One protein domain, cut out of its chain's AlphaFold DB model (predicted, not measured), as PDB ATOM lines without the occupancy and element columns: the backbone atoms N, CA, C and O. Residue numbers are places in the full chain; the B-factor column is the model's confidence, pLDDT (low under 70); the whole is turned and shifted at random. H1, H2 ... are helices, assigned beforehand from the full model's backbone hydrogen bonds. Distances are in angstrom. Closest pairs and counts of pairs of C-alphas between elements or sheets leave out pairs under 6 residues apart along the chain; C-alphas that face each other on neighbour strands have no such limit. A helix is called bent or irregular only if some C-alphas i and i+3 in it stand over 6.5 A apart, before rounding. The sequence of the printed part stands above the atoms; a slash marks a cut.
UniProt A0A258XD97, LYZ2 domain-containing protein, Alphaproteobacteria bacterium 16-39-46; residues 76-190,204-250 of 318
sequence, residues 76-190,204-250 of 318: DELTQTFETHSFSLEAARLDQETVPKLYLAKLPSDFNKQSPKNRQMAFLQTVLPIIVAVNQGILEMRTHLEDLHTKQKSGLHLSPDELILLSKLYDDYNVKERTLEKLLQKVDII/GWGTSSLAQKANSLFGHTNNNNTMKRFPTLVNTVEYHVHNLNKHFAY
ATOM      1  N   ASP A  76      23.647  54.746   0.060       87.25
ATOM      2  CA  ASP A  76      25.055  54.391   0.263       87.25
ATOM      3  C   ASP A  76      25.386  54.317   1.761       87.25
ATOM      4  O   ASP A  76      25.975  53.338   2.212       87.25
ATOM      5  N   GLU A  77      24.913  55.286   2.555       90.75
ATOM      6  CA  GLU A  77      25.046  55.272   4.019       90.75
ATOM      7  C   GLU A  77      24.336  54.059   4.632       90.75
ATOM      8  O   GLU A  77      24.866  53.416   5.539       90.75
ATOM      9  N   LEU A  78      23.161  53.700   4.103       90.06
ATOM     10  CA  LEU A  78      22.460  52.475   4.486       90.06
ATOM     11  C   LEU A  78      23.326  51.233   4.257       90.06
ATOM     12  O   LEU A  78      23.463  50.402   5.154       90.06
ATOM     13  N   THR A  79      23.899  51.118   3.059       86.31
ATOM     14  CA  THR A  79      24.725  49.971   2.670       86.31
ATOM     15  C   THR A  79      25.950  49.873   3.578       86.31
ATOM     16  O   THR A  79      26.169  48.833   4.193       86.31
ATOM     17  N   GLN A  80      26.668  50.983   3.768       87.44
ATOM     18  CA  GLN A  80      27.838  51.056   4.644       87.44
ATOM     19  C   GLN A  80      27.498  50.733   6.108       87.44
ATOM     20  O   GLN A  80      28.258  50.049   6.800       87.44
ATOM     21  N   THR A  81      26.343  51.197   6.594       90.06
ATOM     22  CA  THR A  81      25.887  50.902   7.959       90.06
ATOM     23  C   THR A  81      25.680  49.406   8.147       90.06
ATOM     24  O   THR A  81      26.111  48.844   9.155       90.06
ATOM     25  N   PHE A  82      25.041  48.745   7.184       87.75
ATOM     26  CA  PHE A  82      24.805  47.310   7.254       87.75
ATOM     27  C   PHE A  82      26.089  46.490   7.117       87.75
ATOM     28  O   PHE A  82      26.266  45.539   7.876       87.75
ATOM     29  N   GLU A  83      27.014  46.898   6.249       85.94
ATOM     30  CA  GLU A  83      28.347  46.289   6.156       85.94
ATOM     31  C   GLU A  83      29.109  46.385   7.484       85.94
ATOM     32  O   GLU A  83      29.687  45.401   7.941       85.94
ATOM     33  N   THR A  84      29.029  47.533   8.167       88.19
ATOM     34  CA  THR A  84      29.639  47.731   9.497       88.19
ATOM     35  C   THR A  84      29.049  46.786  10.551       88.19
ATOM     36  O   THR A  84      29.752  46.347  11.457       88.19
ATOM     37  N   HIS A  85      27.775  46.417  10.411       85.62
ATOM     38  CA  HIS A  85      27.106  45.435  11.270       85.62
ATOM     39  C   HIS A  85      27.234  43.994  10.749       85.62
ATOM     40  O   HIS A  85      26.508  43.116  11.205       85.62
ATOM     41  N   SER A  86      28.146  43.739   9.799       85.06
ATOM     42  CA  SER A  86      28.366  42.427   9.169       85.06
ATOM     43  C   SER A  86      27.110  41.818   8.529       85.06
ATOM     44  O   SER A  86      27.016  40.605   8.347       85.06
ATOM     45  N   PHE A  87      26.136  42.654   8.161       87.50
ATOM     46  CA  PHE A  87      24.906  42.209   7.525       87.50
ATOM     47  C   PHE A  87      25.036  42.215   6.004       87.50
ATOM     48  O   PHE A  87      25.330  43.236   5.382       87.50
ATOM     49  N   SER A  88      24.704  41.080   5.392       89.12
ATOM     50  CA  SER A  88      24.505  40.962   3.950       89.12
ATOM     51  C   SER A  88      23.227  40.184   3.655       89.12
ATOM     52  O   SER A  88      22.797  39.342   4.443       89.12
ATOM     53  N   LEU A  89      22.620  40.437   2.490       90.06
ATOM     54  CA  LEU A  89      21.462  39.656   2.051       90.06
ATOM     55  C   LEU A  89      21.823  38.181   1.842       90.06
ATOM     56  O   LEU A  89      20.971  37.332   2.056       90.06
ATOM     57  N   GLU A  90      23.071  37.873   1.481       89.69
ATOM     58  CA  GLU A  90      23.527  36.488   1.328       89.69
ATOM     59  C   GLU A  90      23.614  35.757   2.666       89.69
ATOM     60  O   GLU A  90      23.141  34.630   2.770       89.69
ATOM     61  N   ALA A  91      24.113  36.417   3.716       87.50
ATOM     62  CA  ALA A  91      24.053  35.868   5.069       87.50
ATOM     63  C   ALA A  91      22.596  35.614   5.492       87.50
ATOM     64  O   ALA A  91      22.264  34.513   5.919       87.50
ATOM     65  N   ALA A  92      21.699  36.576   5.240       88.94
ATOM     66  CA  ALA A  92      20.279  36.468   5.582       88.94
ATOM     67  C   ALA A  92      19.518  35.360   4.831       88.94
ATOM     68  O   ALA A  92      18.480  34.894   5.297       88.94
ATOM     69  N   ARG A  93      19.997  34.957   3.647       88.94
ATOM     70  CA  ARG A  93      19.460  33.827   2.866       88.94
ATOM     71  C   ARG A  93      19.875  32.474   3.430       88.94
ATOM     72  O   ARG A  93      19.233  31.462   3.142       88.94
ATOM     73  N   LEU A  94      20.995  32.436   4.144       85.88
ATOM     74  CA  LEU A  94      21.533  31.226   4.754       85.88
ATOM     75  C   LEU A  94      21.015  31.053   6.175       85.88
ATOM     76  O   LEU A  94      20.637  29.942   6.533       85.88
ATOM     77  N   ASP A  95      20.995  32.144   6.936       84.00
ATOM     78  CA  ASP A  95      20.619  32.151   8.339       84.00
ATOM     79  C   ASP A  95      19.885  33.447   8.711       84.00
ATOM     80  O   ASP A  95      20.436  34.550   8.635       84.00
ATOM     81  N   GLN A  96      18.627  33.318   9.129       81.38
ATOM     82  CA  GLN A  96      17.796  34.451   9.533       81.38
ATOM     83  C   GLN A  96      18.275  35.105  10.843       81.38
ATOM     84  O   GLN A  96      18.003  36.291  11.033       81.38
ATOM     85  N   GLU A  97      19.040  34.410  11.695       82.25
ATOM     86  CA  GLU A  97      19.652  34.995  12.904       82.25
ATOM     87  C   GLU A  97      20.706  36.064  12.569       82.25
ATOM     88  O   GLU A  97      21.020  36.933  13.382       82.25
ATOM     89  N   THR A  98      21.213  36.070  11.332       84.62
ATOM     90  CA  THR A  98      22.139  37.108  10.851       84.62
ATOM     91  C   THR A  98      21.441  38.428  10.519       84.62
ATOM     92  O   THR A  98      22.107  39.430  10.243       84.62
ATOM     93  N   VAL A  99      20.102  38.464  10.526       88.19
ATOM     94  CA  VAL A  99      19.331  39.673  10.228       88.19
ATOM     95  C   VAL A  99      19.386  40.626  11.431       88.19
ATOM     96  O   VAL A  99      18.864  40.312  12.501       88.19
ATOM     97  N   PRO A 100      19.974  41.825  11.286       88.56
ATOM     98  CA  PRO A 100      20.210  42.714  12.410       88.56
ATOM     99  C   PRO A 100      18.906  43.351  12.887       88.56
ATOM    100  O   PRO A 100      18.013  43.662  12.101       88.56
ATOM    101  N   LYS A 101      18.830  43.668  14.180       90.94
ATOM    102  CA  LYS A 101      17.708  44.409  14.783       90.94
ATOM    103  C   LYS A 101      17.819  45.917  14.518       90.94
ATOM    104  O   LYS A 101      17.765  46.721  15.446       90.94
ATOM    105  N   LEU A 102      18.025  46.291  13.255       90.50
ATOM    106  CA  LEU A 102      18.165  47.669  12.784       90.50
ATOM    107  C   LEU A 102      16.961  48.041  11.922       90.50
ATOM    108  O   LEU A 102      16.712  47.445  10.875       90.50
ATOM    109  N   TYR A 103      16.212  49.045  12.362       93.25
ATOM    110  CA  TYR A 103      14.930  49.418  11.783       93.25
ATOM    111  C   TYR A 103      14.939  50.894  11.406       93.25
ATOM    112  O   TYR A 103      15.018  51.780  12.262       93.25
ATOM    113  N   LEU A 104      14.812  51.160  10.109       92.50
ATOM    114  CA  LEU A 104      14.714  52.521   9.604       92.50
ATOM    115  C   LEU A 104      13.312  53.077   9.834       92.50
ATOM    116  O   LEU A 104      12.299  52.413   9.598       92.50
ATOM    117  N   ALA A 105      13.239  54.357  10.194       91.81
ATOM    118  CA  ALA A 105      11.959  55.056  10.254       91.81
ATOM    119  C   ALA A 105      11.354  55.262   8.853       91.81
ATOM    120  O   ALA A 105      10.133  55.321   8.706       91.81
ATOM    121  N   LYS A 106      12.198  55.395   7.825       93.31
ATOM    122  CA  LYS A 106      11.819  55.803   6.472       93.31
ATOM    123  C   LYS A 106      12.851  55.317   5.453       93.31
ATOM    124  O   LYS A 106      14.012  55.152   5.806       93.31
ATOM    125  N   LEU A 107      12.438  55.128   4.198       92.69
ATOM    126  CA  LEU A 107      13.376  54.858   3.102       92.69
ATOM    127  C   LEU A 107      14.336  56.052   2.895       92.69
ATOM    128  O   LEU A 107      13.893  57.200   3.036       92.69
ATOM    129  N   PRO A 108      15.609  55.806   2.526       90.62
ATOM    130  CA  PRO A 108      16.554  56.856   2.164       90.62
ATOM    131  C   PRO A 108      16.033  57.789   1.066       90.62
ATOM    132  O   PRO A 108      15.343  57.372   0.135       90.62
ATOM    133  N   SER A 109      16.376  59.073   1.178       88.06
ATOM    134  CA  SER A 109      15.779  60.145   0.366       88.06
ATOM    135  C   SER A 109      16.206  60.141  -1.107       88.06
ATOM    136  O   SER A 109      15.527  60.701  -1.971       88.06
ATOM    137  N   ASP A 110      17.328  59.498  -1.399       89.62
ATOM    138  CA  ASP A 110      17.952  59.387  -2.710       89.62
ATOM    139  C   ASP A 110      17.583  58.087  -3.443       89.62
ATOM    140  O   ASP A 110      18.077  57.866  -4.544       89.62
ATOM    141  N   PHE A 111      16.673  57.265  -2.905       86.31
ATOM    142  CA  PHE A 111      16.245  55.980  -3.488       86.31
ATOM    143  C   PHE A 111      15.934  56.047  -4.992       86.31
ATOM    144  O   PHE A 111      16.258  55.136  -5.754       86.31
ATOM    145  N   ASN A 112      15.318  57.146  -5.437       87.88
ATOM    146  CA  ASN A 112      14.927  57.349  -6.835       87.88
ATOM    147  C   ASN A 112      16.100  57.718  -7.757       87.88
ATOM    148  O   ASN A 112      15.953  57.651  -8.973       87.88
ATOM    149  N   LYS A 113      17.243  58.110  -7.189       91.00
ATOM    150  CA  LYS A 113      18.483  58.440  -7.905       91.00
ATOM    151  C   LYS A 113      19.430  57.241  -8.007       91.00
ATOM    152  O   LYS A 113      20.384  57.287  -8.774       91.00
ATOM    153  N   GLN A 114      19.161  56.181  -7.247       92.00
ATOM    154  CA  GLN A 114      19.983  54.979  -7.205       92.00
ATOM    155  C   GLN A 114      19.806  54.106  -8.452       92.00
ATOM    156  O   GLN A 114      18.731  54.057  -9.063       92.00
ATOM    157  N   SER A 115      20.864  53.364  -8.796       93.12
ATOM    158  CA  SER A 115      20.799  52.347  -9.849       93.12
ATOM    159  C   SER A 115      19.746  51.281  -9.499       93.12
ATOM    160  O   SER A 115      19.486  51.040  -8.315       93.12
ATOM    161  N   PRO A 116      19.135  50.594 -10.487       92.81
ATOM    162  CA  PRO A 116      18.169  49.535 -10.202       92.81
ATOM    163  C   PRO A 116      18.702  48.476  -9.228       92.81
ATOM    164  O   PRO A 116      17.978  48.085  -8.319       92.81
ATOM    165  N   LYS A 117      19.972  48.074  -9.368       91.19
ATOM    166  CA  LYS A 117      20.624  47.098  -8.484       91.19
ATOM    167  C   LYS A 117      20.748  47.622  -7.048       91.19
ATOM    168  O   LYS A 117      20.279  46.958  -6.126       91.19
ATOM    169  N   ASN A 118      21.316  48.817  -6.862       90.19
ATOM    170  CA  ASN A 118      21.510  49.403  -5.529       90.19
ATOM    171  C   ASN A 118      20.169  49.628  -4.832       90.19
ATOM    172  O   ASN A 118      20.016  49.322  -3.655       90.19
ATOM    173  N   ARG A 119      19.160  50.085  -5.579       92.38
ATOM    174  CA  ARG A 119      17.808  50.269  -5.057       92.38
ATOM    175  C   ARG A 119      17.172  48.958  -4.598       92.38
ATOM    176  O   ARG A 119      16.543  48.931  -3.545       92.38
ATOM    177  N   GLN A 120      17.310  47.887  -5.379       93.19
ATOM    178  CA  GLN A 120      16.785  46.571  -5.008       93.19
ATOM    179  C   GLN A 120      17.428  46.062  -3.716       93.19
ATOM    180  O   GLN A 120      16.707  45.674  -2.797       93.19
ATOM    181  N   MET A 121      18.759  46.135  -3.614       91.38
ATOM    182  CA  MET A 121      19.488  45.789  -2.389       91.38
ATOM    183  C   MET A 121      19.029  46.627  -1.197       91.38
ATOM    184  O   MET A 121      18.586  46.065  -0.199       91.38
ATOM    185  N   ALA A 122      19.054  47.955  -1.327       92.25
ATOM    186  CA  ALA A 122      18.683  48.875  -0.260       92.25
ATOM    187  C   ALA A 122      17.239  48.652   0.219       92.25
ATOM    188  O   ALA A 122      16.958  48.734   1.417       92.25
ATOM    189  N   PHE A 123      16.309  48.337  -0.692       95.62
ATOM    190  CA  PHE A 123      14.926  48.021  -0.332       95.62
ATOM    191  C   PHE A 123      14.853  46.757   0.528       95.62
ATOM    192  O   PHE A 123      14.242  46.780   1.597       95.62
ATOM    193  N   LEU A 124      15.496  45.670   0.090       95.44
ATOM    194  CA  LEU A 124      15.506  44.411   0.835       95.44
ATOM    195  C   LEU A 124      16.187  44.579   2.196       95.44
ATOM    196  O   LEU A 124      15.604  44.195   3.203       95.44
ATOM    197  N   GLN A 125      17.356  45.226   2.242       93.12
ATOM    198  CA  GLN A 125      18.084  45.493   3.485       93.12
ATOM    199  C   GLN A 125      17.277  46.353   4.464       93.12
ATOM    200  O   GLN A 125      17.385  46.174   5.669       93.12
ATOM    201  N   THR A 126      16.430  47.257   3.966       93.94
ATOM    202  CA  THR A 126      15.575  48.082   4.828       93.94
ATOM    203  C   THR A 126      14.368  47.312   5.367       93.94
ATOM    204  O   THR A 126      14.016  47.441   6.539       93.94
ATOM    205  N   VAL A 127      13.673  46.565   4.505       96.38
ATOM    206  CA  VAL A 127      12.348  46.015   4.829       96.38
ATOM    207  C   VAL A 127      12.443  44.632   5.480       96.38
ATOM    208  O   VAL A 127      11.637  44.328   6.360       96.38
ATOM    209  N   LEU A 128      13.425  43.806   5.100       96.25
ATOM    210  CA  LEU A 128      13.586  42.450   5.632       96.25
ATOM    211  C   LEU A 128      13.774  42.426   7.163       96.25
ATOM    212  O   LEU A 128      13.005  41.708   7.800       96.25
ATOM    213  N   PRO A 129      14.672  43.225   7.782       94.62
ATOM    214  CA  PRO A 129      14.814  43.257   9.242       94.62
ATOM    215  C   PRO A 129      13.512  43.519   9.993       94.62
ATOM    216  O   PRO A 129      13.216  42.876  10.998       94.62
ATOM    217  N   ILE A 130      12.693  44.430   9.465       95.62
ATOM    218  CA  ILE A 130      11.402  44.776  10.057       95.62
ATOM    219  C   ILE A 130      10.438  43.590   9.955       95.62
ATOM    220  O   ILE A 130       9.771  43.263  10.934       95.62
ATOM    221  N   ILE A 131      10.361  42.927   8.795       96.31
ATOM    222  CA  ILE A 131       9.497  41.752   8.610       96.31
ATOM    223  C   ILE A 131       9.912  40.616   9.547       96.31
ATOM    224  O   ILE A 131       9.049  40.024  10.193       96.31
ATOM    225  N   VAL A 132      11.214  40.335   9.642       94.12
ATOM    226  CA  VAL A 132      11.762  39.304  10.533       94.12
ATOM    227  C   VAL A 132      11.366  39.585  11.977       94.12
ATOM    228  O   VAL A 132      10.815  38.708  12.637       94.12
ATOM    229  N   ALA A 133      11.546  40.820  12.442       92.88
ATOM    230  CA  ALA A 133      11.208  41.190  13.808       92.88
ATOM    231  C   ALA A 133       9.693  41.138  14.094       92.88
ATOM    232  O   ALA A 133       9.282  40.655  15.149       92.88
ATOM    233  N   VAL A 134       8.847  41.569  13.146       93.88
ATOM    234  CA  VAL A 134       7.381  41.435  13.259       93.88
ATOM    235  C   VAL A 134       6.975  39.962  13.341       93.88
ATOM    236  O   VAL A 134       6.156  39.595  14.184       93.88
ATOM    237  N   ASN A 135       7.544  39.109  12.487       94.38
ATOM    238  CA  ASN A 135       7.250  37.680  12.493       94.38
ATOM    239  C   ASN A 135       7.710  37.010  13.792       94.38
ATOM    240  O   ASN A 135       6.950  36.228  14.355       94.38
ATOM    241  N   GLN A 136       8.891  37.363  14.299       91.50
ATOM    242  CA  GLN A 136       9.402  36.852  15.567       91.50
ATOM    243  C   GLN A 136       8.449  37.169  16.728       91.50
ATOM    244  O   GLN A 136       8.015  36.258  17.433       91.50
ATOM    245  N   GLY A 137       8.008  38.425  16.861       91.81
ATOM    246  CA  GLY A 137       7.042  38.802  17.900       91.81
ATOM    247  C   GLY A 137       5.686  38.089  17.765       91.81
ATOM    248  O   GLY A 137       5.030  37.782  18.762       91.81
ATOM    249  N   ILE A 138       5.258  37.775  16.537       93.81
ATOM    250  CA  ILE A 138       4.050  36.973  16.303       93.81
ATOM    251  C   ILE A 138       4.261  35.511  16.712       93.81
ATOM    252  O   ILE A 138       3.345  34.926  17.286       93.81
ATOM    253  N   LEU A 139       5.427  34.918  16.439       92.44
ATOM    254  CA  LEU A 139       5.749  33.549  16.858       92.44
ATOM    255  C   LEU A 139       5.837  33.428  18.380       92.44
ATOM    256  O   LEU A 139       5.328  32.455  18.933       92.44
ATOM    257  N   GLU A 140       6.424  34.411  19.058       90.81
ATOM    258  CA  GLU A 140       6.464  34.480  20.523       90.81
ATOM    259  C   GLU A 140       5.048  34.526  21.106       90.81
ATOM    260  O   GLU A 140       4.673  33.660  21.897       90.81
ATOM    261  N   MET A 141       4.213  35.461  20.635       93.44
ATOM    262  CA  MET A 141       2.811  35.547  21.056       93.44
ATOM    263  C   MET A 141       2.049  34.254  20.751       93.44
ATOM    264  O   MET A 141       1.274  33.773  21.572       93.44
ATOM    265  N   ARG A 142       2.271  33.661  19.577       94.69
ATOM    266  CA  ARG A 142       1.639  32.400  19.198       94.69
ATOM    267  C   ARG A 142       2.026  31.258  20.138       94.69
ATOM    268  O   ARG A 142       1.145  30.503  20.526       94.69
ATOM    269  N   THR A 143       3.302  31.152  20.497       94.50
ATOM    270  CA  THR A 143       3.808  30.113  21.413       94.50
ATOM    271  C   THR A 143       3.124  30.244  22.765       94.50
ATOM    272  O   THR A 143       2.533  29.290  23.253       94.50
ATOM    273  N   HIS A 144       3.053  31.472  23.284       94.19
ATOM    274  CA  HIS A 144       2.319  31.746  24.512       94.19
ATOM    275  C   HIS A 144       0.837  31.341  24.408       94.19
ATOM    276  O   HIS A 144       0.291  30.726  25.319       94.19
ATOM    277  N   LEU A 145       0.168  31.617  23.282       95.88
ATOM    278  CA  LEU A 145      -1.213  31.176  23.056       95.88
ATOM    279  C   LEU A 145      -1.359  29.646  22.972       95.88
ATOM    280  O   LEU A 145      -2.390  29.121  23.389       95.88
ATOM    281  N   GLU A 146      -0.369  28.934  22.432       96.25
ATOM    282  CA  GLU A 146      -0.331  27.465  22.388       96.25
ATOM    283  C   GLU A 146      -0.163  26.872  23.801       96.25
ATOM    284  O   GLU A 146      -0.860  25.909  24.145       96.25
ATOM    285  N   ASP A 147       0.639  27.505  24.661       96.56
ATOM    286  CA  ASP A 147       0.780  27.136  26.076       96.56
ATOM    287  C   ASP A 147      -0.526  27.352  26.849       96.56
ATOM    288  O   ASP A 147      -1.005  26.449  27.540       96.56
ATOM    289  N   LEU A 148      -1.164  28.520  26.680       96.81
ATOM    290  CA  LEU A 148      -2.477  28.805  27.277       96.81
ATOM    291  C   LEU A 148      -3.533  27.801  26.809       96.81
ATOM    292  O   LEU A 148      -4.390  27.382  27.591       96.81
ATOM    293  N   HIS A 149      -3.456  27.379  25.546       97.19
ATOM    294  CA  HIS A 149      -4.377  26.397  24.985       97.19
ATOM    295  C   HIS A 149      -4.190  25.016  25.605       97.19
ATOM    296  O   HIS A 149      -5.161  24.347  25.966       97.19
ATOM    297  N   THR A 150      -2.938  24.607  25.789       97.19
ATOM    298  CA  THR A 150      -2.572  23.347  26.449       97.19
ATOM    299  C   THR A 150      -2.991  23.347  27.919       97.19
ATOM    300  O   THR A 150      -3.598  22.382  28.395       97.19
ATOM    301  N   LYS A 151      -2.760  24.461  28.622       96.62
ATOM    302  CA  LYS A 151      -3.198  24.686  30.004       96.62
ATOM    303  C   LYS A 151      -4.717  24.547  30.137       96.62
ATOM    304  O   LYS A 151      -5.186  23.752  30.950       96.62
ATOM    305  N   GLN A 152      -5.480  25.232  29.279       95.25
ATOM    306  CA  GLN A 152      -6.944  25.157  29.268       95.25
ATOM    307  C   GLN A 152      -7.447  23.733  28.974       95.25
ATOM    308  O   GLN A 152      -8.352  23.247  29.654       95.25
ATOM    309  N   LYS A 153      -6.859  23.037  27.991       95.75
ATOM    310  CA  LYS A 153      -7.219  21.646  27.655       95.75
ATOM    311  C   LYS A 153      -6.931  20.651  28.776       95.75
ATOM    312  O   LYS A 153      -7.635  19.654  28.887       95.75
ATOM    313  N   SER A 154      -5.935  20.938  29.609       96.69
ATOM    314  CA  SER A 154      -5.582  20.125  30.777       96.69
ATOM    315  C   SER A 154      -6.490  20.387  31.988       96.69
ATOM    316  O   SER A 154      -6.243  19.855  33.065       96.69
ATOM    317  N   GLY A 155      -7.528  21.220  31.839       95.75
ATOM    318  CA  GLY A 155      -8.460  21.574  32.913       95.75
ATOM    319  C   GLY A 155      -7.918  22.608  33.902       95.75
ATOM    320  O   GLY A 155      -8.571  22.892  34.903       95.75
ATOM    321  N   LEU A 156      -6.742  23.190  33.637       95.31
ATOM    322  CA  LEU A 156      -6.162  24.226  34.485       95.31
ATOM    323  C   LEU A 156      -6.808  25.585  34.191       95.31
ATOM    324  O   LEU A 156      -7.071  25.945  33.042       95.31
ATOM    325  N   HIS A 157      -7.022  26.372  35.243       93.94
ATOM    326  CA  HIS A 157      -7.563  27.721  35.120       93.94
ATOM    327  C   HIS A 157      -6.505  28.713  34.630       93.94
ATOM    328  O   HIS A 157      -5.353  28.690  35.072       93.94
ATOM    329  N   LEU A 158      -6.922  29.617  33.744       96.06
ATOM    330  CA  LEU A 158      -6.105  30.752  33.329       96.06
ATOM    331  C   LEU A 158      -6.083  31.826  34.427       96.06
ATOM    332  O   LEU A 158      -7.082  32.034  35.119       96.06
ATOM    333  N   SER A 159      -4.952  32.509  34.587       96.38
ATOM    334  CA  SER A 159      -4.804  33.609  35.539       96.38
ATOM    335  C   SER A 159      -5.603  34.846  35.087       96.38
ATOM    336  O   SER A 159      -5.931  34.977  33.903       96.38
ATOM    337  N   PRO A 160      -5.907  35.796  35.992       96.31
ATOM    338  CA  PRO A 160      -6.555  37.051  35.611       96.31
ATOM    339  C   PRO A 160      -5.811  37.817  34.505       96.31
ATOM    340  O   PRO A 160      -6.450  38.319  33.580       96.31
ATOM    341  N   ASP A 161      -4.476  37.856  34.549       92.81
ATOM    342  CA  ASP A 161      -3.659  38.538  33.537       92.81
ATOM    343  C   ASP A 161      -3.730  37.841  32.171       92.81
ATOM    344  O   ASP A 161      -3.863  38.511  31.144       92.81
ATOM    345  N   GLU A 162      -3.728  36.504  32.152       94.62
ATOM    346  CA  GLU A 162      -3.916  35.708  30.932       94.62
ATOM    347  C   GLU A 162      -5.300  35.974  30.315       94.62
ATOM    348  O   GLU A 162      -5.421  36.183  29.107       94.62
ATOM    349  N   LEU A 163      -6.354  36.051  31.133       95.50
ATOM    350  CA  LEU A 163      -7.708  36.368  30.664       95.50
ATOM    351  C   LEU A 163      -7.816  37.797  30.107       95.50
ATOM    352  O   LEU A 163      -8.469  38.012  29.080       95.50
ATOM    353  N   ILE A 164      -7.159  38.772  30.743       94.69
ATOM    354  CA  ILE A 164      -7.092  40.158  30.256       94.69
ATOM    355  C   ILE A 164      -6.352  40.218  28.917       94.69
ATOM    356  O   ILE A 164      -6.820  40.884  27.987       94.69
ATOM    357  N   LEU A 165      -5.220  39.520  28.801       92.31
ATOM    358  CA  LEU A 165      -4.460  39.413  27.557       92.31
ATOM    359  C   LEU A 165      -5.321  38.814  26.438       92.31
ATOM    360  O   LEU A 165      -5.435  39.412  25.367       92.31
ATOM    361  N   LEU A 166      -5.981  37.682  26.694       95.50
ATOM    362  CA  LEU A 166      -6.847  37.030  25.711       95.50
ATOM    363  C   LEU A 166      -8.007  37.923  25.285       95.50
ATOM    364  O   LEU A 166      -8.276  38.024  24.089       95.50
ATOM    365  N   SER A 167      -8.662  38.623  26.219       95.50
ATOM    366  CA  SER A 167      -9.734  39.559  25.865       95.50
ATOM    367  C   SER A 167      -9.241  40.642  24.904       95.50
ATOM    368  O   SER A 167      -9.907  40.898  23.902       95.50
ATOM    369  N   LYS A 168      -8.067  41.236  25.165       94.25
ATOM    370  CA  LYS A 168      -7.463  42.235  24.266       94.25
ATOM    371  C   LYS A 168      -7.173  41.641  22.890       94.25
ATOM    372  O   LYS A 168      -7.562  42.220  21.882       94.25
ATOM    373  N   LEU A 169      -6.566  40.456  22.835       94.62
ATOM    374  CA  LEU A 169      -6.235  39.791  21.573       94.62
ATOM    375  C   LEU A 169      -7.478  39.402  20.765       94.62
ATOM    376  O   LEU A 169      -7.475  39.540  19.539       94.62
ATOM    377  N   TYR A 170      -8.551  38.955  21.418       97.00
ATOM    378  CA  TYR A 170      -9.812  38.672  20.735       97.00
ATOM    379  C   TYR A 170     -10.381  39.922  20.060       97.00
ATOM    380  O   TYR A 170     -10.822  39.842  18.909       97.00
ATOM    381  N   ASP A 171     -10.317  41.072  20.727       95.12
ATOM    382  CA  ASP A 171     -10.778  42.344  20.170       95.12
ATOM    383  C   ASP A 171      -9.849  42.832  19.049       95.12
ATOM    384  O   ASP A 171     -10.300  43.141  17.937       95.12
ATOM    385  N   ASP A 172      -8.538  42.793  19.283       93.00
ATOM    386  CA  ASP A 172      -7.534  43.252  18.329       93.00
ATOM    387  C   ASP A 172      -7.562  42.435  17.037       93.00
ATOM    388  O   ASP A 172      -7.538  43.012  15.949       93.00
ATOM    389  N   TYR A 173      -7.727  41.113  17.113       95.31
ATOM    390  CA  TYR A 173      -7.843  40.245  15.939       95.31
ATOM    391  C   TYR A 173      -9.282  40.068  15.432       95.31
ATOM    392  O   TYR A 173      -9.491  39.381  14.424       95.31
ATOM    393  N   ASN A 174     -10.278  40.712  16.050       95.62
ATOM    394  CA  ASN A 174     -11.700  40.577  15.715       95.62
ATOM    395  C   ASN A 174     -12.132  39.097  15.636       95.62
ATOM    396  O   ASN A 174     -12.555  38.588  14.587       95.62
ATOM    397  N   VAL A 175     -11.912  38.381  16.736       96.31
ATOM    398  CA  VAL A 175     -12.282  36.980  16.944       96.31
ATOM    399  C   VAL A 175     -13.652  36.950  17.621       96.31
ATOM    400  O   VAL A 175     -13.776  37.216  18.812       96.31
ATOM    401  N   LYS A 176     -14.697  36.657  16.838       93.50
ATOM    402  CA  LYS A 176     -16.091  36.665  17.318       93.50
ATOM    403  C   LYS A 176     -16.371  35.525  18.296       93.50
ATOM    404  O   LYS A 176     -16.909  35.736  19.374       93.50
ATOM    405  N   GLU A 177     -15.998  34.316  17.893       95.31
ATOM    406  CA  GLU A 177     -16.005  33.133  18.746       95.31
ATOM    407  C   GLU A 177     -14.724  33.182  19.578       95.31
ATOM    408  O   GLU A 177     -13.673  32.789  19.074       95.31
ATOM    409  N   ARG A 178     -14.795  33.748  20.790       95.75
ATOM    410  CA  ARG A 178     -13.658  34.003  21.696       95.75
ATOM    411  C   ARG A 178     -13.025  32.705  22.238       95.75
ATOM    412  O   ARG A 178     -13.039  32.458  23.440       95.75
ATOM    413  N   THR A 179     -12.495  31.873  21.341       96.88
ATOM    414  CA  THR A 179     -11.773  30.629  21.638       96.88
ATOM    415  C   THR A 179     -10.322  30.725  21.175       96.88
ATOM    416  O   THR A 179     -10.010  31.386  20.172       96.88
ATOM    417  N   LEU A 180      -9.430  30.029  21.883       96.62
ATOM    418  CA  LEU A 180      -8.003  30.003  21.574       96.62
ATOM    419  C   LEU A 180      -7.724  29.425  20.185       96.62
ATOM    420  O   LEU A 180      -6.873  29.951  19.478       96.62
ATOM    421  N   GLU A 181      -8.485  28.433  19.718       95.81
ATOM    422  CA  GLU A 181      -8.320  27.880  18.368       95.81
ATOM    423  C   GLU A 181      -8.582  28.927  17.284       95.81
ATOM    424  O   GLU A 181      -7.844  29.020  16.301       95.81
ATOM    425  N   LYS A 182      -9.630  29.740  17.453       96.62
ATOM    426  CA  LYS A 182      -9.985  30.792  16.492       96.62
ATOM    427  C   LYS A 182      -8.961  31.919  16.511       96.62
ATOM    428  O   LYS A 182      -8.673  32.490  15.455       96.62
ATOM    429  N   LEU A 183      -8.397  32.223  17.678       97.12
ATOM    430  CA  LEU A 183      -7.315  33.191  17.810       97.12
ATOM    431  C   LEU A 183      -6.012  32.668  17.191       97.12
ATOM    432  O   LEU A 183      -5.412  33.374  16.385       97.12
ATOM    433  N   LEU A 184      -5.636  31.413  17.446       96.44
ATOM    434  CA  LEU A 184      -4.471  30.756  16.847       96.44
ATOM    435  C   LEU A 184      -4.571  30.650  15.319       96.44
ATOM    436  O   LEU A 184      -3.555  30.693  14.639       96.44
ATOM    437  N   GLN A 185      -5.763  30.589  14.720       96.06
ATOM    438  CA  GLN A 185      -5.888  30.696  13.256       96.06
ATOM    439  C   GLN A 185      -5.513  32.090  12.713       96.06
ATOM    440  O   GLN A 185      -5.181  32.241  11.532       96.06
ATOM    441  N   LYS A 186      -5.590  33.133  13.548       97.19
ATOM    442  CA  LYS A 186      -5.289  34.518  13.173       97.19
ATOM    443  C   LYS A 186      -3.878  34.953  13.550       97.19
ATOM    444  O   LYS A 186      -3.236  35.603  12.727       97.19
ATOM    445  N   VAL A 187      -3.412  34.597  14.744       96.38
ATOM    446  CA  VAL A 187      -2.092  34.967  15.275       96.38
ATOM    447  C   VAL A 187      -1.035  34.029  14.708       96.38
ATOM    448  O   VAL A 187      -0.728  32.977  15.267       96.38
ATOM    449  N   ASP A 188      -0.535  34.385  13.533       96.12
ATOM    450  CA  ASP A 188       0.494  33.622  12.841       96.12
ATOM    451  C   ASP A 188       1.222  34.515  11.824       96.12
ATOM    452  O   ASP A 188       0.702  35.553  11.394       96.12
ATOM    453  N   ILE A 189       2.446  34.134  11.481       95.94
ATOM    454  CA  ILE A 189       3.353  34.892  10.623       95.94
ATOM    455  C   ILE A 189       2.865  34.957   9.178       95.94
ATOM    456  O   ILE A 189       2.013  34.180   8.728       95.94
ATOM    457  N   ILE A 190       3.441  35.890   8.429       97.00
ATOM    458  CA  ILE A 190       3.347  35.935   6.971       97.00
ATOM    459  C   ILE A 190       4.757  35.678   6.440       97.00
ATOM    460  O   ILE A 190       5.670  36.369   6.893       97.00
ATOM    461  N   GLY A 204       6.786  49.796  -6.034       96.44
ATOM    462  CA  GLY A 204       7.762  49.852  -7.116       96.44
ATOM    463  C   GLY A 204       9.193  49.869  -6.582       96.44
ATOM    464  O   GLY A 204       9.946  50.783  -6.895       96.44
ATOM    465  N   TRP A 205       9.569  48.907  -5.732       96.56
ATOM    466  CA  TRP A 205      10.864  48.923  -5.022       96.56
ATOM    467  C   TRP A 205      11.075  50.168  -4.145       96.56
ATOM    468  O   TRP A 205      12.183  50.687  -4.016       96.56
ATOM    469  N   GLY A 206       9.997  50.690  -3.566       95.69
ATOM    470  CA  GLY A 206      10.023  51.867  -2.712       95.69
ATOM    471  C   GLY A 206      10.093  53.200  -3.456       95.69
ATOM    472  O   GLY A 206      10.139  54.230  -2.788       95.69
ATOM    473  N   THR A 207      10.085  53.243  -4.796       95.25
ATOM    474  CA  THR A 207      10.225  54.516  -5.534       95.25
ATOM    475  C   THR A 207       8.967  55.371  -5.550       95.25
ATOM    476  O   THR A 207       9.033  56.574  -5.823       95.25
ATOM    477  N   SER A 208       7.807  54.762  -5.290       95.25
ATOM    478  CA  SER A 208       6.526  55.459  -5.250       95.25
ATOM    479  C   SER A 208       6.580  56.669  -4.315       95.25
ATOM    480  O   SER A 208       7.094  56.602  -3.196       95.25
ATOM    481  N   SER A 209       5.982  57.784  -4.741       94.06
ATOM    482  CA  SER A 209       5.908  58.999  -3.923       94.06
ATOM    483  C   SER A 209       5.201  58.751  -2.584       94.06
ATOM    484  O   SER A 209       5.528  59.399  -1.590       94.06
ATOM    485  N   LEU A 210       4.277  57.787  -2.527       95.69
ATOM    486  CA  LEU A 210       3.602  57.374  -1.299       95.69
ATOM    487  C   LEU A 210       4.513  56.552  -0.386       95.69
ATOM    488  O   LEU A 210       4.521  56.792   0.819       95.69
ATOM    489  N   ALA A 211       5.335  55.655  -0.929       96.06
ATOM    490  CA  ALA A 211       6.363  54.970  -0.147       96.06
ATOM    491  C   ALA A 211       7.339  55.994   0.459       96.06
ATOM    492  O   ALA A 211       7.523  56.044   1.674       96.06
ATOM    493  N   GLN A 212       7.839  56.911  -0.373       94.19
ATOM    494  CA  GLN A 212       8.825  57.929  -0.006       94.19
ATOM    495  C   GLN A 212       8.298  59.039   0.905       94.19
ATOM    496  O   GLN A 212       9.061  59.627   1.658       94.19
ATOM    497  N   LYS A 213       7.017  59.411   0.844       93.75
ATOM    498  CA  LYS A 213       6.473  60.515   1.663       93.75
ATOM    499  C   LYS A 213       5.604  60.036   2.814       93.75
ATOM    500  O   LYS A 213       5.328  60.830   3.707       93.75
ATOM    501  N   ALA A 214       5.101  58.807   2.765       95.50
ATOM    502  CA  ALA A 214       4.043  58.320   3.648       95.50
ATOM    503  C   ALA A 214       4.345  56.988   4.325       95.50
ATOM    504  O   ALA A 214       3.465  56.500   5.034       95.50
ATOM    505  N   ASN A 215       5.492  56.365   4.034       97.06
ATOM    506  CA  ASN A 215       5.775  54.984   4.423       97.06
ATOM    507  C   ASN A 215       4.659  54.015   3.988       97.06
ATOM    508  O   ASN A 215       4.388  53.028   4.659       97.06
ATOM    509  N   SER A 216       3.956  54.311   2.889       97.00
ATOM    510  CA  SER A 216       2.874  53.462   2.383       97.00
ATOM    511  C   SER A 216       3.450  52.473   1.378       97.00
ATOM    512  O   SER A 216       3.532  52.769   0.188       97.00
ATOM    513  N   LEU A 217       3.931  51.331   1.880       97.94
ATOM    514  CA  LEU A 217       4.607  50.326   1.052       97.94
ATOM    515  C   LEU A 217       3.657  49.345   0.365       97.94
ATOM    516  O   LEU A 217       4.029  48.769  -0.645       97.94
ATOM    517  N   PHE A 218       2.458  49.150   0.913       98.31
ATOM    518  CA  PHE A 218       1.600  48.008   0.576       98.31
ATOM    519  C   PHE A 218       0.249  48.392  -0.042       98.31
ATOM    520  O   PHE A 218      -0.642  47.556  -0.133       98.31
ATOM    521  N   GLY A 219       0.045  49.656  -0.407       95.19
ATOM    522  CA  GLY A 219      -1.179  50.059  -1.107       95.19
ATOM    523  C   GLY A 219      -2.453  50.135  -0.246       95.19
ATOM    524  O   GLY A 219      -3.552  50.199  -0.785       95.19
ATOM    525  N   HIS A 220      -2.345  50.139   1.086       96.38
ATOM    526  CA  HIS A 220      -3.517  50.200   1.974       96.38
ATOM    527  C   HIS A 220      -4.247  51.544   1.902       96.38
ATOM    528  O   HIS A 220      -3.610  52.599   1.837       96.38
ATOM    529  N   THR A 221      -5.571  51.519   2.042       94.44
ATOM    530  CA  THR A 221      -6.435  52.707   2.065       94.44
ATOM    531  C   THR A 221      -7.148  52.879   3.409       94.44
ATOM    532  O   THR A 221      -7.275  51.956   4.212       94.44
ATOM    533  N   ASN A 222      -7.583  54.105   3.687       93.12
ATOM    534  CA  ASN A 222      -8.544  54.415   4.741       93.12
ATOM    535  C   ASN A 222      -9.978  54.169   4.234       93.12
ATOM    536  O   ASN A 222     -10.203  54.059   3.033       93.12
ATOM    537  N   ASN A 223     -10.971  54.198   5.129       90.06
ATOM    538  CA  ASN A 223     -12.388  53.993   4.776       90.06
ATOM    539  C   ASN A 223     -12.938  54.994   3.740       90.06
ATOM    540  O   ASN A 223     -13.932  54.712   3.086       90.06
ATOM    541  N   ASN A 224     -12.308  56.162   3.597       92.25
ATOM    542  CA  ASN A 224     -12.640  57.164   2.580       92.25
ATOM    543  C   ASN A 224     -11.829  56.986   1.278       92.25
ATOM    544  O   ASN A 224     -11.665  57.944   0.528       92.25
ATOM    545  N   ASN A 225     -11.258  55.800   1.050       91.31
ATOM    546  CA  ASN A 225     -10.422  55.428  -0.097       91.31
ATOM    547  C   ASN A 225      -9.132  56.248  -0.279       91.31
ATOM    548  O   ASN A 225      -8.455  56.124  -1.296       91.31
ATOM    549  N   THR A 226      -8.733  57.054   0.710       94.50
ATOM    550  CA  THR A 226      -7.434  57.741   0.672       94.50
ATOM    551  C   THR A 226      -6.302  56.799   1.060       94.50
ATOM    552  O   THR A 226      -6.458  55.963   1.948       94.50
ATOM    553  N   MET A 227      -5.134  56.960   0.435       95.25
ATOM    554  CA  MET A 227      -3.964  56.131   0.734       95.25
ATOM    555  C   MET A 227      -3.516  56.305   2.184       95.25
ATOM    556  O   MET A 227      -3.290  57.421   2.667       95.25
ATOM    557  N   LYS A 228      -3.367  55.181   2.881       96.00
ATOM    558  CA  LYS A 228      -2.991  55.151   4.289       96.00
ATOM    559  C   LYS A 228      -1.540  55.593   4.447       96.00
ATOM    560  O   LYS A 228      -0.670  55.233   3.653       96.00
ATOM    561  N   ARG A 229      -1.297  56.395   5.483       96.44
ATOM    562  CA  ARG A 229       0.009  56.975   5.821       96.44
ATOM    563  C   ARG A 229       0.470  56.396   7.150       96.44
ATOM    564  O   ARG A 229      -0.346  56.253   8.062       96.44
ATOM    565  N   PHE A 230       1.753  56.086   7.255       95.69
ATOM    566  CA  PHE A 230       2.344  55.461   8.430       95.69
ATOM    567  C   PHE A 230       3.460  56.342   9.000       95.69
ATOM    568  O   PHE A 230       4.230  56.916   8.227       95.69
ATOM    569  N   PRO A 231       3.571  56.455  10.336       93.94
ATOM    570  CA  PRO A 231       4.657  57.208  10.958       93.94
ATOM    571  C   PRO A 231       6.032  56.643  10.594       93.94
ATOM    572  O   PRO A 231       6.958  57.404  10.330       93.94
ATOM    573  N   THR A 232       6.145  55.314  10.528       95.44
ATOM    574  CA  THR A 232       7.408  54.608  10.296       95.44
ATOM    575  C   THR A 232       7.227  53.418   9.351       95.44
ATOM    576  O   THR A 232       6.096  52.967   9.125       95.44
ATOM    577  N   LEU A 233       8.334  52.883   8.826       95.62
ATOM    578  CA  LEU A 233       8.320  51.626   8.071       95.62
ATOM    579  C   LEU A 233       7.886  50.430   8.933       95.62
ATOM    580  O   LEU A 233       7.140  49.571   8.467       95.62
ATOM    581  N   VAL A 234       8.263  50.421  10.212       95.31
ATOM    582  CA  VAL A 234       7.773  49.446  11.195       95.31
ATOM    583  C   VAL A 234       6.245  49.401  11.191       95.31
ATOM    584  O   VAL A 234       5.647  48.354  10.945       95.31
ATOM    585  N   ASN A 235       5.593  50.558  11.342       95.06
ATOM    586  CA  ASN A 235       4.136  50.604  11.448       95.06
ATOM    587  C   ASN A 235       3.412  50.184  10.162       95.06
ATOM    588  O   ASN A 235       2.255  49.760  10.235       95.06
ATOM    589  N   THR A 236       4.035  50.334   8.985       97.00
ATOM    590  CA  THR A 236       3.418  49.858   7.736       97.00
ATOM    591  C   THR A 236       3.482  48.341   7.616       97.00
ATOM    592  O   THR A 236       2.483  47.735   7.224       97.00
ATOM    593  N   VAL A 237       4.596  47.720   8.023       97.38
ATOM    594  CA  VAL A 237       4.748  46.257   8.024       97.38
ATOM    595  C   VAL A 237       3.822  45.627   9.061       97.38
ATOM    596  O   VAL A 237       3.046  44.738   8.709       97.38
ATOM    597  N   GLU A 238       3.801  46.144  10.295       95.88
ATOM    598  CA  GLU A 238       2.884  45.688  11.352       95.88
ATOM    599  C   GLU A 238       1.424  45.743  10.894       95.88
ATOM    600  O   GLU A 238       0.684  44.766  11.023       95.88
ATOM    601  N   TYR A 239       1.004  46.867  10.302       96.56
ATOM    602  CA  TYR A 239      -0.358  47.003   9.797       96.56
ATOM    603  C   TYR A 239      -0.662  46.007   8.687       96.56
ATOM    604  O   TYR A 239      -1.747  45.432   8.669       96.56
ATOM    605  N   HIS A 240       0.263  45.829   7.743       98.19
ATOM    606  CA  HIS A 240       0.063  44.932   6.615       98.19
ATOM    607  C   HIS A 240      -0.109  43.484   7.085       98.19
ATOM    608  O   HIS A 240      -1.111  42.849   6.747       98.19
ATOM    609  N   VAL A 241       0.795  43.005   7.943       97.69
ATOM    610  CA  VAL A 241       0.721  41.664   8.533       97.69
ATOM    611  C   VAL A 241      -0.556  41.500   9.362       97.69
ATOM    612  O   VAL A 241      -1.312  40.542   9.174       97.69
ATOM    613  N   HIS A 242      -0.874  42.473  10.219       97.00
ATOM    614  CA  HIS A 242      -2.087  42.437  11.030       97.00
ATOM    615  C   HIS A 242      -3.363  42.446  10.173       97.00
ATOM    616  O   HIS A 242      -4.321  41.738  10.480       97.00
ATOM    617  N   ASN A 243      -3.388  43.183   9.059       97.50
ATOM    618  CA  ASN A 243      -4.520  43.207   8.135       97.50
ATOM    619  C   ASN A 243      -4.778  41.825   7.511       97.50
ATOM    620  O   ASN A 243      -5.922  41.360   7.522       97.50
ATOM    621  N   LEU A 244      -3.730  41.131   7.047       98.31
ATOM    622  CA  LEU A 244      -3.834  39.751   6.548       98.31
ATOM    623  C   LEU A 244      -4.320  38.786   7.649       98.31
ATOM    624  O   LEU A 244      -5.156  37.904   7.407       98.31
ATOM    625  N   ASN A 245      -3.899  39.020   8.893       97.88
ATOM    626  CA  ASN A 245      -4.307  38.235  10.058       97.88
ATOM    627  C   ASN A 245      -5.725  38.536  10.574       97.88
ATOM    628  O   ASN A 245      -6.360  37.681  11.193       97.88
ATOM    629  N   LYS A 246      -6.268  39.720  10.299       95.88
ATOM    630  CA  LYS A 246      -7.537  40.181  10.880       95.88
ATOM    631  C   LYS A 246      -8.687  40.188   9.888       95.88
ATOM    632  O   LYS A 246      -9.758  39.650  10.193       95.88
ATOM    633  N   HIS A 247      -8.486  40.816   8.730       96.81
ATOM    634  CA  HIS A 247      -9.566  41.263   7.856       96.81
ATOM    635  C   HIS A 247     -10.363  40.088   7.269       96.81
ATOM    636  O   HIS A 247      -9.826  39.004   7.012       96.81
ATOM    637  N   PHE A 248     -11.673  40.274   7.077       96.19
ATOM    638  CA  PHE A 248     -12.580  39.185   6.691       96.19
ATOM    639  C   PHE A 248     -12.264  38.623   5.297       96.19
ATOM    640  O   PHE A 248     -12.349  37.411   5.103       96.19
ATOM    641  N   ALA A 249     -11.820  39.478   4.366       97.19
ATOM    642  CA  ALA A 249     -11.447  39.085   3.006       97.19
ATOM    643  C   ALA A 249     -10.358  37.994   2.980       97.19
ATOM    644  O   ALA A 249     -10.399  37.092   2.150       97.19
ATOM    645  N   TYR A 250      -9.441  38.003   3.954       98.12
ATOM    646  CA  TYR A 250      -8.332  37.048   4.049       98.12
ATOM    647  C   TYR A 250      -8.669  35.801   4.883       98.12
ATOM    648  O   TYR A 250      -7.776  35.103   5.356       98.12
TER     649      TYR A 250
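AT A GLANCE: This is residues 76 to 190 and 204 to 250 of the 318 residues of the protein "LYZ2 domain-containing protein" of Alphaproteobacteria bacterium 16-39-46 (UniProt A0A258XD97). One long bent helix, H3, makes a spine along the longest axis, with H1 and H2 at one side of its first arm, H3a. On the other side of the spine lie H7, crossing the early part of the second arm, H3b, and H5 with H4 toward the far end, while H6 and the looped stretch of residues 215 to 232 lie beyond the spine's first half. The printed part has 162 residues with seven named helices, in the order H1 to H7, and no named strand; the class is all helix. It is loose, with a radius of gyration of the C-alphas of 18.8 A, and its flat outline spans 60 by 42 by 23 A.

IN THESE COORDINATES: Find C-alpha 76 at (25.055, 54.391, 0.263); from there H1 runs through residues 76 to 84, 12.3 A long. H2 follows at residues 89 to 94. Look next at residues 116 to 153, H3, assigned as one helix by its hydrogen bonds but bent: C-alphas 126 and 129 are 6.6 A apart. Its arm H3a, residues 116 to 126, is 15.3 A long; H3b, residues 129 to 153, runs 35.9 A to C-alpha 153 at (-7.219, 21.646, 27.655). H4 is residues 160 to 172, 18.4 A, H5 residues 180 to 184, and H6 residues 209 to 214. H7, residues 233 to 246, runs 19.8 A to C-alpha 246 at (-7.537, 40.181, 10.880).

HOW THE PARTS SIT: Begin at H3, the hub, touching four other helices. Its arms stand at a steep tilt of 36 degrees, only just beyond shallow. H1 and H3a only just touch, with 3 pairs of C-alphas within 8 A, the closest being Thr 79 and Ala 122 at 6.8 A; they run the same way at a steep tilt of 53 degrees. H2 and H3a also only just touch, with 3 such pairs; the closest C-alphas are those of Leu 89 and Gln 125, 6.9 A apart, and the tilt is steep, 59 degrees. Residues 130 to 134 of H3b touch residues 233 to 238 of H7, with the C-alphas of Ile 130 and Val 234 closest at 6.0 A; the tilt of 38 degrees is only just steep. The helix packing is mostly crossed: of the three touching pairs H1 and H3a, H2 and H3a, and H3b and H7, 0 are at a shallow tilt. Residues 142 to 149 of H3b touch H5, closest at the C-alphas of His 149 and Leu 180, 6.1 A. H4 is close to H3b but not clearly touching, with the C-alphas of Leu 148 and Glu 162 closest at 7.9 A. H6 touches no helix. In H1, H2, H3a, H3b, H4, H5, H6 and H7, every O i to N i+4 pair is within hydrogen-bond range.

THE WHOLE: Look for the two C-alphas farthest apart, those of Lys 113 and Gly 155, at 61.2 A. Residues 191 to 203 are not printed, and C-alphas 190 and 204 are 20.3 A apart across the cut. The links H2 to H3 and H6 to H7 are long, with 21 and 18 residues. The mean pLDDT of the printed part is 93.6, and no printed residue is under 70.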